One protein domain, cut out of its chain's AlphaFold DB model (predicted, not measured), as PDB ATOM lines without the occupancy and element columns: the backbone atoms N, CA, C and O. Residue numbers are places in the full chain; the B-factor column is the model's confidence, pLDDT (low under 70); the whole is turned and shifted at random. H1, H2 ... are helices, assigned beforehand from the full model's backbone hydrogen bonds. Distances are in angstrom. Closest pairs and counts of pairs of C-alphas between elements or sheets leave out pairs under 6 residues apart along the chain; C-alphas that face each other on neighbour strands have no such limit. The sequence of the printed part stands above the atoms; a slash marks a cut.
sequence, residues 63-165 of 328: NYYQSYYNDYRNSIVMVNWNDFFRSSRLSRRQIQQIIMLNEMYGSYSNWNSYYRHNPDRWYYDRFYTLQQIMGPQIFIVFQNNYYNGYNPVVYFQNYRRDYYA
ATOM      1  N   ASN A  63     -36.833  23.913  -1.361       77.00
ATOM      2  CA  ASN A  63     -36.584  25.094  -2.187       77.00
ATOM      3  C   ASN A  63     -36.409  26.386  -1.366       77.00
ATOM      4  O   ASN A  63     -35.740  27.314  -1.822       77.00
ATOM      5  N   TYR A  64     -36.979  26.449  -0.163       82.25
ATOM      6  CA  TYR A  64     -36.824  27.562   0.770       82.25
ATOM      7  C   TYR A  64     -35.379  27.663   1.263       82.25
ATOM      8  O   TYR A  64     -34.733  28.692   1.084       82.25
ATOM      9  N   TYR A  65     -34.834  26.574   1.810       85.44
ATOM     10  CA  TYR A  65     -33.461  26.541   2.319       85.44
ATOM     11  C   TYR A  65     -32.432  26.757   1.211       85.44
ATOM     12  O   TYR A  65     -31.448  27.475   1.404       85.44
ATOM     13  N   GLN A  66     -32.682  26.197   0.026       89.44
ATOM     14  CA  GLN A  66     -31.836  26.438  -1.138       89.44
ATOM     15  C   GLN A  66     -31.794  27.926  -1.512       89.44
ATOM     16  O   GLN A  66     -30.731  28.435  -1.859       89.44
ATOM     17  N   SER A  67     -32.921  28.637  -1.415       89.75
ATOM     18  CA  SER A  67     -32.983  30.071  -1.718       89.75
ATOM     19  C   SER A  67     -32.171  30.899  -0.714       89.75
ATOM     20  O   SER A  67     -31.349  31.711  -1.129       89.75
ATOM     21  N   TYR A  68     -32.271  30.601   0.585       91.94
ATOM     22  CA  TYR A  68     -31.418  31.229   1.605       91.94
ATOM     23  C   TYR A  68     -29.926  30.992   1.367       91.94
ATOM     24  O   TYR A  68     -29.109  31.901   1.527       91.94
ATOM     25  N   TYR A  69     -29.548  29.774   0.980       94.94
ATOM     26  CA  TYR A  69     -28.161  29.488   0.636       94.94
ATOM     27  C   TYR A  69     -27.710  30.263  -0.606       94.94
ATOM     28  O   TYR A  69     -26.589  30.772  -0.638       94.94
ATOM     29  N   ASN A  70     -28.579  30.395  -1.610       95.31
ATOM     30  CA  ASN A  70     -28.290  31.207  -2.786       95.31
ATOM     31  C   ASN A  70     -28.051  32.671  -2.388       95.31
ATOM     32  O   ASN A  70     -27.079  33.255  -2.855       95.31
ATOM     33  N   ASP A  71     -28.835  33.234  -1.467       95.31
ATOM     34  CA  ASP A  71     -28.603  34.583  -0.937       95.31
ATOM     35  C   ASP A  71     -27.303  34.709  -0.150       95.31
ATOM     36  O   ASP A  71     -26.558  35.676  -0.333       95.31
ATOM     37  N   TYR A  72     -26.977  33.714   0.679       96.75
ATOM     38  CA  TYR A  72     -25.685  33.652   1.356       96.75
ATOM     39  C   TYR A  72     -24.538  33.692   0.336       96.75
ATOM     40  O   TYR A  72     -23.611  34.494   0.479       96.75
ATOM     41  N   ARG A  73     -24.613  32.890  -0.735       97.69
ATOM     42  CA  ARG A  73     -23.613  32.898  -1.814       97.69
ATOM     43  C   ARG A  73     -23.603  34.217  -2.576       97.69
ATOM     44  O   ARG A  73     -22.521  34.750  -2.815       97.69
ATOM     45  N   ASN A  74     -24.765  34.782  -2.885       96.62
ATOM     46  CA  ASN A  74     -24.898  36.075  -3.555       96.62
ATOM     47  C   ASN A  74     -24.251  37.197  -2.740       96.62
ATOM     48  O   ASN A  74     -23.477  37.969  -3.298       96.62
ATOM     49  N   SER A  75     -24.422  37.204  -1.414       96.69
ATOM     50  CA  SER A  75     -23.764  38.158  -0.504       96.69
ATOM     51  C   SER A  75     -22.227  38.073  -0.491       96.69
ATOM     52  O   SER A  75     -21.543  38.924   0.087       96.69
ATOM     53  N   ILE A  76     -21.665  37.015  -1.079       97.50
ATOM     54  CA  ILE A  76     -20.229  36.842  -1.294       97.50
ATOM     55  C   ILE A  76     -19.865  37.284  -2.704       97.50
ATOM     56  O   ILE A  76     -18.965  38.104  -2.857       97.50
ATOM     57  N   VAL A  77     -20.533  36.747  -3.725       97.06
ATOM     58  CA  VAL A  77     -20.113  36.924  -5.123       97.06
ATOM     59  C   VAL A  77     -20.479  38.285  -5.710       97.06
ATOM     60  O   VAL A  77     -19.823  38.724  -6.648       97.06
ATOM     61  N   MET A  78     -21.472  38.983  -5.152       96.19
ATOM     62  CA  MET A  78     -21.828  40.343  -5.583       96.19
ATOM     63  C   MET A  78     -20.757  41.384  -5.223       96.19
ATOM     64  O   MET A  78     -20.769  42.504  -5.727       96.19
ATOM     65  N   VAL A  79     -19.833  41.021  -4.332       97.38
ATOM     66  CA  VAL A  79     -18.755  41.886  -3.871       97.38
ATOM     67  C   VAL A  79     -17.513  41.607  -4.705       97.38
ATOM     68  O   VAL A  79     -16.981  40.496  -4.709       97.38
ATOM     69  N   ASN A  80     -16.987  42.638  -5.362       96.69
ATOM     70  CA  ASN A  80     -15.674  42.554  -5.993       96.69
ATOM     71  C   ASN A  80     -14.574  42.648  -4.922       96.69
ATOM     72  O   ASN A  80     -14.028  43.717  -4.649       96.69
ATOM     73  N   TRP A  81     -14.275  41.511  -4.291       96.75
ATOM     74  CA  TRP A  81     -13.335  41.432  -3.171       96.75
ATOM     75  C   TRP A  81     -11.925  41.896  -3.528       96.75
ATOM     76  O   TRP A  81     -11.284  42.551  -2.714       96.75
ATOM     77  N   ASN A  82     -11.451  41.606  -4.741       95.19
ATOM     78  CA  ASN A  82     -10.110  42.004  -5.167       95.19
ATOM     79  C   ASN A  82      -9.959  43.527  -5.196       95.19
ATOM     80  O   ASN A  82      -8.992  44.059  -4.643       95.19
ATOM     81  N   ASP A  83     -10.923  44.224  -5.794       96.38
ATOM     82  CA  ASP A  83     -10.898  45.685  -5.862       96.38
ATOM     83  C   ASP A  83     -11.171  46.307  -4.495       96.38
ATOM     84  O   ASP A  83     -10.487  47.253  -4.095       96.38
ATOM     85  N   PHE A  84     -12.092  45.722  -3.725       97.25
ATOM     86  CA  PHE A  84     -12.395  46.167  -2.371       97.25
ATOM     87  C   PHE A  84     -11.181  46.075  -1.432       97.25
ATOM     88  O   PHE A  84     -10.918  47.002  -0.666       97.25
ATOM     89  N   PHE A  85     -10.396  44.994  -1.500       96.69
ATOM     90  CA  PHE A  85      -9.183  44.844  -0.688       96.69
ATOM     91  C   PHE A  85      -8.121  45.887  -1.034       96.69
ATOM     92  O   PHE A  85      -7.461  46.413  -0.135       96.69
ATOM     93  N   ARG A  86      -7.975  46.215  -2.323       93.69
ATOM     94  CA  ARG A  86      -7.022  47.227  -2.798       93.69
ATOM     95  C   ARG A  86      -7.421  48.632  -2.353       93.69
ATOM     96  O   ARG A  86      -6.560  49.383  -1.901       93.69
ATOM     97  N   SER A  87      -8.704  48.980  -2.453       95.12
ATOM     98  CA  SER A  87      -9.200  50.314  -2.095       95.12
ATOM     99  C   SER A  87      -9.274  50.536  -0.582       95.12
ATOM    100  O   SER A  87      -8.956  51.623  -0.105       95.12
ATOM    101  N   SER A  88      -9.618  49.500   0.186       93.44
ATOM    102  CA  SER A  88      -9.874  49.611   1.630       93.44
ATOM    103  C   SER A  88      -8.619  49.538   2.506       93.44
ATOM    104  O   SER A  88      -8.720  49.691   3.721       93.44
ATOM    105  N   ARG A  89      -7.434  49.298   1.921       91.50
ATOM    106  CA  ARG A  89      -6.139  49.201   2.631       91.50
ATOM    107  C   ARG A  89      -6.155  48.233   3.828       91.50
ATOM    108  O   ARG A  89      -5.504  48.474   4.843       91.50
ATOM    109  N   LEU A  90      -6.889  47.127   3.709       94.69
ATOM    110  CA  LEU A  90      -6.954  46.104   4.751       94.69
ATOM    111  C   LEU A  90      -5.594  45.420   4.937       94.69
ATOM    112  O   LEU A  90      -4.864  45.164   3.978       94.69
ATOM    113  N   SER A  91      -5.264  45.073   6.180       96.38
ATOM    114  CA  SER A  91      -4.067  44.285   6.469       96.38
ATOM    115  C   SER A  91      -4.180  42.878   5.874       96.38
ATOM    116  O   SER A  91      -5.268  42.313   5.737       96.38
ATOM    117  N   ARG A  92      -3.032  42.248   5.598       96.44
ATOM    118  CA  ARG A  92      -2.978  40.871   5.079       96.44
ATOM    119  C   ARG A  92      -3.758  39.878   5.950       96.44
ATOM    120  O   ARG A  92      -4.376  38.956   5.425       96.44
ATOM    121  N   ARG A  93      -3.752  40.075   7.274       96.12
ATOM    122  CA  ARG A  93      -4.504  39.240   8.220       96.12
ATOM    123  C   ARG A  93      -6.013  39.404   8.041       96.12
ATOM    124  O   ARG A  93      -6.709  38.397   7.978       96.12
ATOM    125  N   GLN A  94      -6.502  40.639   7.927       96.56
ATOM    126  CA  GLN A  94      -7.927  40.916   7.711       96.56
ATOM    127  C   GLN A  94      -8.405  40.330   6.379       96.56
ATOM    128  O   GLN A  94      -9.433  39.665   6.334       96.56
ATOM    129  N   ILE A  95      -7.616  40.490   5.311       97.56
ATOM    130  CA  ILE A  95      -7.910  39.890   4.001       97.56
ATOM    131  C   ILE A  95      -8.044  38.368   4.125       97.56
ATOM    132  O   ILE A  95      -9.033  37.798   3.670       97.56
ATOM    133  N   GLN A  96      -7.095  37.707   4.797       97.56
ATOM    134  CA  GLN A  96      -7.158  36.260   5.007       97.56
ATOM    135  C   GLN A  96      -8.404  35.843   5.797       97.56
ATOM    136  O   GLN A  96      -9.051  34.862   5.439       97.56
ATOM    137  N   GLN A  97      -8.765  36.587   6.846       96.69
ATOM    138  CA  GLN A  97      -9.975  36.323   7.629       96.69
ATOM    139  C   GLN A  97     -11.245  36.455   6.779       96.69
ATOM    140  O   GLN A  97     -12.135  35.616   6.896       96.69
ATOM    141  N   ILE A  98     -11.318  37.451   5.890       96.75
ATOM    142  CA  ILE A  98     -12.457  37.623   4.976       96.75
ATOM    143  C   ILE A  98     -12.525  36.476   3.966       96.75
ATOM    144  O   ILE A  98     -13.603  35.933   3.736       96.75
ATOM    145  N   ILE A  99     -11.389  36.064   3.396       96.62
ATOM    146  CA  ILE A  99     -11.334  34.910   2.486       96.62
ATOM    147  C   ILE A  99     -11.838  33.653   3.207       96.62
ATOM    148  O   ILE A  99     -12.714  32.964   2.696       96.62
ATOM    149  N   MET A 100     -11.363  33.392   4.427       95.88
ATOM    150  CA  MET A 100     -11.833  32.256   5.228       95.88
ATOM    151  C   MET A 100     -13.331  32.339   5.537       95.88
ATOM    152  O   MET A 100     -14.027  31.330   5.457       95.88
ATOM    153  N   LEU A 101     -13.846  33.530   5.852       95.19
ATOM    154  CA  LEU A 101     -15.273  33.747   6.088       95.19
ATOM    155  C   LEU A 101     -16.121  33.475   4.835       95.19
ATOM    156  O   LEU A 101     -17.202  32.896   4.940       95.19
ATOM    157  N   ASN A 102     -15.643  33.875   3.657       96.19
ATOM    158  CA  ASN A 102     -16.322  33.648   2.379       96.19
ATOM    159  C   ASN A 102     -16.350  32.164   1.972       96.19
ATOM    160  O   ASN A 102     -17.288  31.727   1.304       96.19
ATOM    161  N   GLU A 103     -15.356  31.386   2.401       93.88
ATOM    162  CA  GLU A 103     -15.262  29.948   2.124       93.88
ATOM    163  C   GLU A 103     -15.894  29.065   3.217       93.88
ATOM    164  O   GLU A 103     -16.118  27.876   2.991       93.88
ATOM    165  N   MET A 104     -16.228  29.635   4.385       90.00
ATOM    166  CA  MET A 104     -16.704  28.908   5.574       90.00
ATOM    167  C   MET A 104     -17.845  27.927   5.268       90.00
ATOM    168  O   MET A 104     -17.811  26.778   5.707       90.00
ATOM    169  N   TYR A 105     -18.821  28.358   4.463       94.69
ATOM    170  CA  TYR A 105     -19.930  27.523   4.002       94.69
ATOM    171  C   TYR A 105     -19.967  27.448   2.471       94.69
ATOM    172  O   TYR A 105     -20.945  27.824   1.822       94.69
ATOM    173  N   GLY A 106     -18.878  26.954   1.875       92.44
ATOM    174  CA  GLY A 106     -18.739  26.813   0.420       92.44
ATOM    175  C   GLY A 106     -19.757  25.882  -0.258       92.44
ATOM    176  O   GLY A 106     -19.952  25.994  -1.462       92.44
ATOM    177  N   SER A 107     -20.454  25.011   0.483       94.94
ATOM    178  CA  SER A 107     -21.474  24.088  -0.044       94.94
ATOM    179  C   SER A 107     -22.821  24.229   0.673       94.94
ATOM    180  O   SER A 107     -22.867  24.545   1.866       94.94
ATOM    181  N   TYR A 108     -23.916  23.927  -0.039       94.31
ATOM    182  CA  TYR A 108     -25.269  23.921   0.532       94.31
ATOM    183  C   TYR A 108     -25.369  22.984   1.737       94.31
ATOM    184  O   TYR A 108     -25.931  23.356   2.758       94.31
ATOM    185  N   SER A 109     -24.766  21.792   1.658       92.56
ATOM    186  CA  SER A 109     -24.798  20.813   2.751       92.56
ATOM    187  C   SER A 109     -24.191  21.361   4.046       92.56
ATOM    188  O   SER A 109     -24.764  21.166   5.116       92.56
ATOM    189  N   ASN A 110     -23.054  22.061   3.964       91.88
ATOM    190  CA  ASN A 110     -22.398  22.635   5.143       91.88
ATOM    191  C   ASN A 110     -23.216  23.794   5.715       91.88
ATOM    192  O   ASN A 110     -23.423  23.865   6.925       91.88
ATOM    193  N   TRP A 111     -23.713  24.671   4.838       93.75
ATOM    194  CA  TRP A 111     -24.577  25.779   5.228       93.75
ATOM    195  C   TRP A 111     -25.854  25.272   5.910       93.75
ATOM    196  O   TRP A 111     -26.178  25.698   7.014       93.75
ATOM    197  N   ASN A 112     -26.536  24.300   5.298       88.88
ATOM    198  CA  ASN A 112     -27.788  23.743   5.797       88.88
ATOM    199  C   ASN A 112     -27.575  23.003   7.122       88.88
ATOM    200  O   ASN A 112     -28.351  23.169   8.055       88.88
ATOM    201  N   SER A 113     -26.484  22.245   7.263       87.44
ATOM    202  CA  SER A 113     -26.176  21.573   8.530       87.44
ATOM    203  C   SER A 113     -26.041  22.546   9.704       87.44
ATOM    204  O   SER A 113     -26.379  22.172  10.826       87.44
ATOM    205  N   TYR A 114     -25.537  23.759   9.469       86.62
ATOM    206  CA  TYR A 114     -25.331  24.756  10.518       86.62
ATOM    207  C   TYR A 114     -26.561  25.656  10.721       86.62
ATOM    208  O   TYR A 114     -26.955  25.917  11.857       86.62
ATOM    209  N   TYR A 115     -27.199  26.095   9.633       86.44
ATOM    210  CA  TYR A 115     -28.275  27.089   9.660       86.44
ATOM    211  C   TYR A 115     -29.697  26.524   9.526       86.44
ATOM    212  O   TYR A 115     -30.632  27.297   9.695       86.44
ATOM    213  N   ARG A 116     -29.933  25.220   9.287       81.31
ATOM    214  CA  ARG A 116     -31.308  24.700   9.041       81.31
ATOM    215  C   ARG A 116     -32.333  25.077  10.114       81.31
ATOM    216  O   ARG A 116     -33.504  25.275   9.806       81.31
ATOM    217  N   HIS A 117     -31.895  25.155  11.372       77.06
ATOM    218  CA  HIS A 117     -32.754  25.469  12.514       77.06
ATOM    219  C   HIS A 117     -32.975  26.972  12.687       77.06
ATOM    220  O   HIS A 117     -33.883  27.380  13.392       77.06
ATOM    221  N   ASN A 118     -32.152  27.811  12.067       78.25
ATOM    222  CA  ASN A 118     -32.373  29.246  12.032       78.25
ATOM    223  C   ASN A 118     -31.725  29.815  10.763       78.25
ATOM    224  O   ASN A 118     -30.593  30.313  10.815       78.25
ATOM    225  N   PRO A 119     -32.417  29.711   9.614       84.94
ATOM    226  CA  PRO A 119     -31.876  30.185   8.355       84.94
ATOM    227  C   PRO A 119     -31.725  31.708   8.349       84.94
ATOM    228  O   PRO A 119     -30.904  32.206   7.606       84.94
ATOM    229  N   ASP A 120     -32.399  32.472   9.209       83.94
ATOM    230  CA  ASP A 120     -32.200  33.927   9.285       83.94
ATOM    231  C   ASP A 120     -30.857  34.320   9.929       83.94
ATOM    232  O   ASP A 120     -30.374  35.438   9.772       83.94
ATOM    233  N   ARG A 121     -30.188  33.402  10.633       85.12
ATOM    234  CA  ARG A 121     -28.956  33.715  11.368       85.12
ATOM    235  C   ARG A 121     -27.756  34.042  10.469       85.12
ATOM    236  O   ARG A 121     -26.872  34.786  10.896       85.12
ATOM    237  N   TRP A 122     -27.694  33.510   9.245       92.12
ATOM    238  CA  TRP A 122     -26.472  33.587   8.428       92.12
ATOM    239  C   TRP A 122     -26.017  35.025   8.161       92.12
ATOM    240  O   TRP A 122     -24.813  35.289   8.165       92.12
ATOM    241  N   TYR A 123     -26.951  35.954   7.932       93.69
ATOM    242  CA  TYR A 123     -26.601  37.332   7.596       93.69
ATOM    243  C   TYR A 123     -26.105  38.086   8.832       93.69
ATOM    244  O   TYR A 123     -25.167  38.869   8.721       93.69
ATOM    245  N   TYR A 124     -26.618  37.785  10.026       91.62
ATOM    246  CA  TYR A 124     -26.046  38.316  11.264       91.62
ATOM    247  C   TYR A 124     -24.606  37.833  11.449       91.62
ATOM    248  O   TYR A 124     -23.690  38.653  11.487       91.62
ATOM    249  N   ASP A 125     -24.395  36.512  11.494       88.44
ATOM    250  CA  ASP A 125     -23.070  35.923  11.715       88.44
ATOM    251  C   ASP A 125     -22.051  36.480  10.704       88.44
ATOM    252  O   ASP A 125     -20.952  36.903  11.071       88.44
ATOM    253  N   ARG A 126     -22.430  36.548   9.423       94.31
ATOM    254  CA  ARG A 126     -21.570  37.058   8.355       94.31
ATOM    255  C   ARG A 126     -21.257  38.544   8.511       94.31
ATOM    256  O   ARG A 126     -20.082  38.908   8.488       94.31
ATOM    257  N   PHE A 127     -22.270  39.404   8.619       96.25
ATOM    258  CA  PHE A 127     -22.057  40.853   8.564       96.25
ATOM    259  C   PHE A 127     -21.452  41.410   9.851       96.25
ATOM    260  O   PHE A 127     -20.619  42.310   9.765       96.25
ATOM    261  N   TYR A 128     -21.741  40.813  11.011       91.31
ATOM    262  CA  TYR A 128     -21.009  41.132  12.238       91.31
ATOM    263  C   TYR A 128     -19.543  40.725  12.145       91.31
ATOM    264  O   TYR A 128     -18.667  41.524  12.472       91.31
ATOM    265  N   THR A 129     -19.253  39.520  11.649       90.62
ATOM    266  CA  THR A 129     -17.861  39.075  11.488       90.62
ATOM    267  C   THR A 129     -17.118  39.963  10.486       90.62
ATOM    268  O   THR A 129     -15.980  40.357  10.731       90.62
ATOM    269  N   LEU A 130     -17.766  40.355   9.385       95.75
ATOM    270  CA  LEU A 130     -17.211  41.310   8.423       95.75
ATOM    271  C   LEU A 130     -16.908  42.670   9.067       95.75
ATOM    272  O   LEU A 130     -15.809  43.193   8.876       95.75
ATOM    273  N   GLN A 131     -17.831  43.219   9.858       92.94
ATOM    274  CA  GLN A 131     -17.620  44.475  10.579       92.94
ATOM    275  C   GLN A 131     -16.473  44.369  11.595       92.94
ATOM    276  O   GLN A 131     -15.666  45.290  11.695       92.94
ATOM    277  N   GLN A 132     -16.357  43.250  12.312       90.94
ATOM    278  CA  GLN A 132     -15.262  43.004  13.255       90.94
ATOM    279  C   GLN A 132     -13.906  42.903  12.554       90.94
ATOM    280  O   GLN A 132     -12.923  43.463  13.035       90.94
ATOM    281  N   ILE A 133     -13.841  42.209  11.412       90.44
ATOM    282  CA  ILE A 133     -12.595  42.068  10.657       90.44
ATOM    283  C   ILE A 133     -12.179  43.414  10.057       90.44
ATOM    284  O   ILE A 133     -11.017  43.792  10.167       90.44
ATOM    285  N   MET A 134     -13.092  44.140   9.412       93.94
ATOM    286  CA  MET A 134     -12.759  45.367   8.674       93.94
ATOM    287  C   MET A 134     -12.696  46.621   9.551       93.94
ATOM    288  O   MET A 134     -12.007  47.578   9.209       93.94
ATOM    289  N   GLY A 135     -13.400  46.626  10.678       91.50
ATOM    290  CA  GLY A 135     -13.646  47.820  11.475       91.50
ATOM    291  C   GLY A 135     -14.791  48.681  10.915       91.50
ATOM    292  O   GLY A 135     -15.172  48.557   9.747       91.50
ATOM    293  N   PRO A 136     -15.351  49.586  11.738       92.12
ATOM    294  CA  PRO A 136     -16.585  50.307  11.423       92.12
ATOM    295  C   PRO A 136     -16.468  51.229  10.202       92.12
ATOM    296  O   PRO A 136     -17.383  51.276   9.388       92.12
ATOM    297  N   GLN A 137     -15.336  51.917  10.027       94.19
ATOM    298  CA  GLN A 137     -15.154  52.884   8.934       94.19
ATOM    299  C   GLN A 137     -15.131  52.206   7.559       94.19
ATOM    300  O   GLN A 137     -15.828  52.617   6.634       94.19
ATOM    301  N   ILE A 138     -14.364  51.121   7.435       96.00
ATOM    302  CA  ILE A 138     -14.283  50.348   6.191       96.00
ATOM    303  C   ILE A 138     -15.603  49.611   5.941       96.00
ATOM    304  O   ILE A 138     -16.049  49.509   4.798       96.00
ATOM    305  N   PHE A 139     -16.263  49.142   7.004       96.56
ATOM    306  CA  PHE A 139     -17.573  48.517   6.878       96.56
ATOM    307  C   PHE A 139     -18.621  49.484   6.311       96.56
ATOM    308  O   PHE A 139     -19.363  49.084   5.426       96.56
ATOM    309  N   ILE A 140     -18.635  50.761   6.703       95.94
ATOM    310  CA  ILE A 140     -19.544  51.759   6.103       95.94
ATOM    311  C   ILE A 140     -19.293  51.919   4.596       95.94
ATOM    312  O   ILE A 140     -20.240  51.968   3.811       95.94
ATOM    313  N   VAL A 141     -18.031  51.933   4.154       96.50
ATOM    314  CA  VAL A 141     -17.701  51.977   2.715       96.50
ATOM    315  C   VAL A 141     -18.235  50.738   1.991       96.50
ATOM    316  O   VAL A 141     -18.819  50.853   0.913       96.50
ATOM    317  N   PHE A 142     -18.096  49.557   2.595       97.44
ATOM    318  CA  PHE A 142     -18.692  48.321   2.085       97.44
ATOM    319  C   PHE A 142     -20.223  48.426   1.965       97.44
ATOM    320  O   PHE A 142     -20.782  48.088   0.921       97.44
ATOM    321  N   GLN A 143     -20.903  48.936   2.993       95.50
ATOM    322  CA  GLN A 143     -22.359  49.121   2.990       95.50
ATOM    323  C   GLN A 143     -22.809  50.060   1.867       95.50
ATOM    324  O   GLN A 143     -23.735  49.747   1.120       95.50
ATOM    325  N   ASN A 144     -22.122  51.187   1.701       95.88
ATOM    326  CA  ASN A 144     -22.447  52.164   0.666       95.88
ATOM    327  C   ASN A 144     -22.277  51.585  -0.742       95.88
ATOM    328  O   ASN A 144     -23.151  51.766  -1.584       95.88
ATOM    329  N   ASN A 145     -21.196  50.837  -0.978       96.19
ATOM    330  CA  ASN A 145     -20.876  50.315  -2.306       96.19
ATOM    331  C   ASN A 145     -21.742  49.122  -2.733       96.19
ATOM    332  O   ASN A 145     -22.016  48.975  -3.920       96.19
ATOM    333  N   TYR A 146     -22.142  48.257  -1.795       97.06
ATOM    334  CA  TYR A 146     -22.791  46.977  -2.125       97.06
ATOM    335  C   TYR A 146     -24.236  46.859  -1.639       97.06
ATOM    336  O   TYR A 146     -24.959  45.975  -2.090       97.06
ATOM    337  N   TYR A 147     -24.663  47.743  -0.738       96.19
ATOM    338  CA  TYR A 147     -26.001  47.737  -0.148       96.19
ATOM    339  C   TYR A 147     -26.672  49.112  -0.210       96.19
ATOM    340  O   TYR A 147     -27.630  49.349   0.516       96.19
ATOM    341  N   ASN A 148     -26.203  50.028  -1.066       94.25
ATOM    342  CA  ASN A 148     -26.774  51.372  -1.239       94.25
ATOM    343  C   ASN A 148     -26.906  52.155   0.082       94.25
ATOM    344  O   ASN A 148     -27.854  52.912   0.277       94.25
ATOM    345  N   GLY A 149     -25.983  51.924   1.020       91.19
ATOM    346  CA  GLY A 149     -25.974  52.556   2.341       91.19
ATOM    347  C   GLY A 149     -26.923  51.928   3.363       91.19
ATOM    348  O   GLY A 149     -26.912  52.324   4.527       91.19
ATOM    349  N   TYR A 150     -27.701  50.913   2.984       92.44
ATOM    350  CA  TYR A 150     -28.450  50.117   3.949       92.44
ATOM    351  C   TYR A 150     -27.508  49.221   4.756       92.44
ATOM    352  O   TYR A 150     -26.550  48.647   4.232       92.44
ATOM    353  N   ASN A 151     -27.827  49.032   6.039       91.06
ATOM    354  CA  ASN A 151     -27.185  47.989   6.827       91.06
ATOM    355  C   ASN A 151     -27.540  46.618   6.204       91.06
ATOM    356  O   ASN A 151     -28.727  46.316   6.090       91.06
ATOM    357  N   PRO A 152     -26.560  45.770   5.835       94.00
ATOM    358  CA  PRO A 152     -26.798  44.478   5.200       94.00
ATOM    359  C   PRO A 152     -27.701  43.557   6.025       94.00
ATOM    360  O   PRO A 152     -28.511  42.822   5.469       94.00
ATOM    361  N   VAL A 153     -27.612  43.621   7.358       90.94
ATOM    362  CA  VAL A 153     -28.504  42.872   8.253       90.94
ATOM    363  C   VAL A 153     -29.948  43.330   8.057       90.94
ATOM    364  O   VAL A 153     -30.825  42.507   7.826       90.94
ATOM    365  N   VAL A 154     -30.184  44.644   8.070       89.62
ATOM    366  CA  VAL A 154     -31.514  45.233   7.847       89.62
ATOM    367  C   VAL A 154     -32.008  44.960   6.423       89.62
ATOM    368  O   VAL A 154     -33.183  44.663   6.221       89.62
ATOM    369  N   TYR A 155     -31.112  44.997   5.435       93.94
ATOM    370  CA  TYR A 155     -31.417  44.642   4.051       93.94
ATOM    371  C   TYR A 155     -32.002  43.229   3.964       93.94
ATOM    372  O   TYR A 155     -33.104  43.065   3.444       93.94
ATOM    373  N   PHE A 156     -31.332  42.221   4.536       90.94
ATOM    374  CA  PHE A 156     -31.831  40.842   4.495       90.94
ATOM    375  C   PHE A 156     -33.044  40.609   5.400       90.94
ATOM    376  O   PHE A 156     -33.929  39.837   5.034       90.94
ATOM    377  N   GLN A 157     -33.151  41.319   6.528       86.62
ATOM    378  CA  GLN A 157     -34.359  41.312   7.361       86.62
ATOM    379  C   GLN A 157     -35.596  41.807   6.606       86.62
ATOM    380  O   GLN A 157     -36.681  41.260   6.803       86.62
ATOM    381  N   ASN A 158     -35.454  42.830   5.765       86.69
ATOM    382  CA  ASN A 158     -36.550  43.330   4.938       86.69
ATOM    383  C   ASN A 158     -36.796  42.402   3.748       86.69
ATOM    384  O   ASN A 158     -37.928  41.973   3.544       86.69
ATOM    385  N   TYR A 159     -35.732  42.000   3.047       86.12
ATOM    386  CA  TYR A 159     -35.794  41.076   1.914       86.12
ATOM    387  C   TYR A 159     -36.567  39.795   2.260       86.12
ATOM    388  O   TYR A 159     -37.466  39.384   1.528       86.12
ATOM    389  N   ARG A 160     -36.315  39.191   3.427       81.81
ATOM    390  CA  ARG A 160     -37.018  37.960   3.817       81.81
ATOM    391  C   ARG A 160     -38.526  38.131   3.994       81.81
ATOM    392  O   ARG A 160     -39.265  37.173   3.796       81.81
ATOM    393  N   ARG A 161     -39.007  39.323   4.363       76.81
ATOM    394  CA  ARG A 161     -40.450  39.552   4.554       76.81
ATOM    395  C   ARG A 161     -41.202  39.456   3.233       76.81
ATOM    396  O   ARG A 161     -42.332  38.976   3.227       76.81
ATOM    397  N   ASP A 162     -40.544  39.847   2.146       76.88
ATOM    398  CA  ASP A 162     -41.122  39.859   0.806       76.88
ATOM    399  C   ASP A 162     -40.887  38.530   0.067       76.88
ATOM    400  O   ASP A 162     -41.782  38.036  -0.618       76.88
ATOM    401  N   TYR A 163     -39.708  37.916   0.235       73.31
ATOM    402  CA  TYR A 163     -39.283  36.745  -0.549       73.31
ATOM    403  C   TYR A 163     -39.408  35.404   0.188       73.31
ATOM    404  O   TYR A 163     -39.603  34.367  -0.450       73.31
ATOM    405  N   TYR A 164     -39.353  35.409   1.522       69.75
ATOM    406  CA  TYR A 164     -39.323  34.206   2.362       69.75
ATOM    407  C   TYR A 164     -40.570  34.033   3.226       69.75
ATOM    408  O   TYR A 164     -40.528  33.388   4.269       69.75
ATOM    409  N   ALA A 165     -41.714  34.556   2.783       59.53
ATOM    410  CA  ALA A 165     -42.974  34.368   3.491       59.53
ATOM    411  C   ALA A 165     -43.271  32.861   3.693       59.53
ATOM    412  O   ALA A 165     -43.451  32.132   2.705       59.53
TER     413      ALA A 165
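What this domain is: This is residues 63 to 165 of the 328 residues of an uncharacterized protein of Chryseobacterium sp. legu1 (UniProt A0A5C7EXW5). Four helices, H1, H3, H5 and H7, run roughly along one long axis as a loose bundle, with H3 and H7 each packing on H5. H2 lies beyond the last residue of H1, H4 crosses H1 near its first residues, and H6 slants between H5 and H7 along the chain. The printed part has 103 residues with seven named helices, H1 to H7 in order, and no named strand; the class is all helix. It is compact, with a radius of gyration of the C-alphas of 13.6 A and spans of 39 by 26 by 19 A.

Where its parts are: H1, residues 63 to 77, begins at C-alpha 63 (-36.584, 25.094, -2.187) and is 20.5 A long. H2 is residues 81 to 88, H3 residues 92 to 103, 16.7 A, and H4 residues 108 to 115. H5, residues 121 to 134, is 20.1 A long. H6 is residues 136 to 147, and H7, residues 152 to 163, 15.8 A, ends at C-alpha 163 (-39.283, 36.745, -0.549).

How they stand to each other: H1 touches H4 with residues 65 to 69 alone, about perpendicular at 81 degrees; the closest C-alphas, of Tyr 69 and Tyr 108, are 6.3 A apart. H3 touches H5 at a shallow tilt of 12 degrees, opposite ways, closest at the C-alphas of Gln 94 and Ile 133, 5.6 A. H5 touches H7 at 21 degrees, a shallow tilt, opposite ways, closest at the C-alphas of Tyr 123 and Val 153, 5.9 A. H2 and H6 are close but not clearly touching, their closest C-alphas, of Ser 88 and Ile 138, 6.4 A apart. Every O i to N i+4 pair is within hydrogen-bond range in H2, H3, H4, H5 and H6, against 10 of 11 in H1 and 6 of 8 in H7.

The domain as a whole: The C-alphas farthest apart, of Arg 92 and Ala 165, are 40.6 A apart. The printed part has no cut, and its six links between helices are tight. Mean pLDDT of the printed part is 91.6, with residues 164 to 165 under 70.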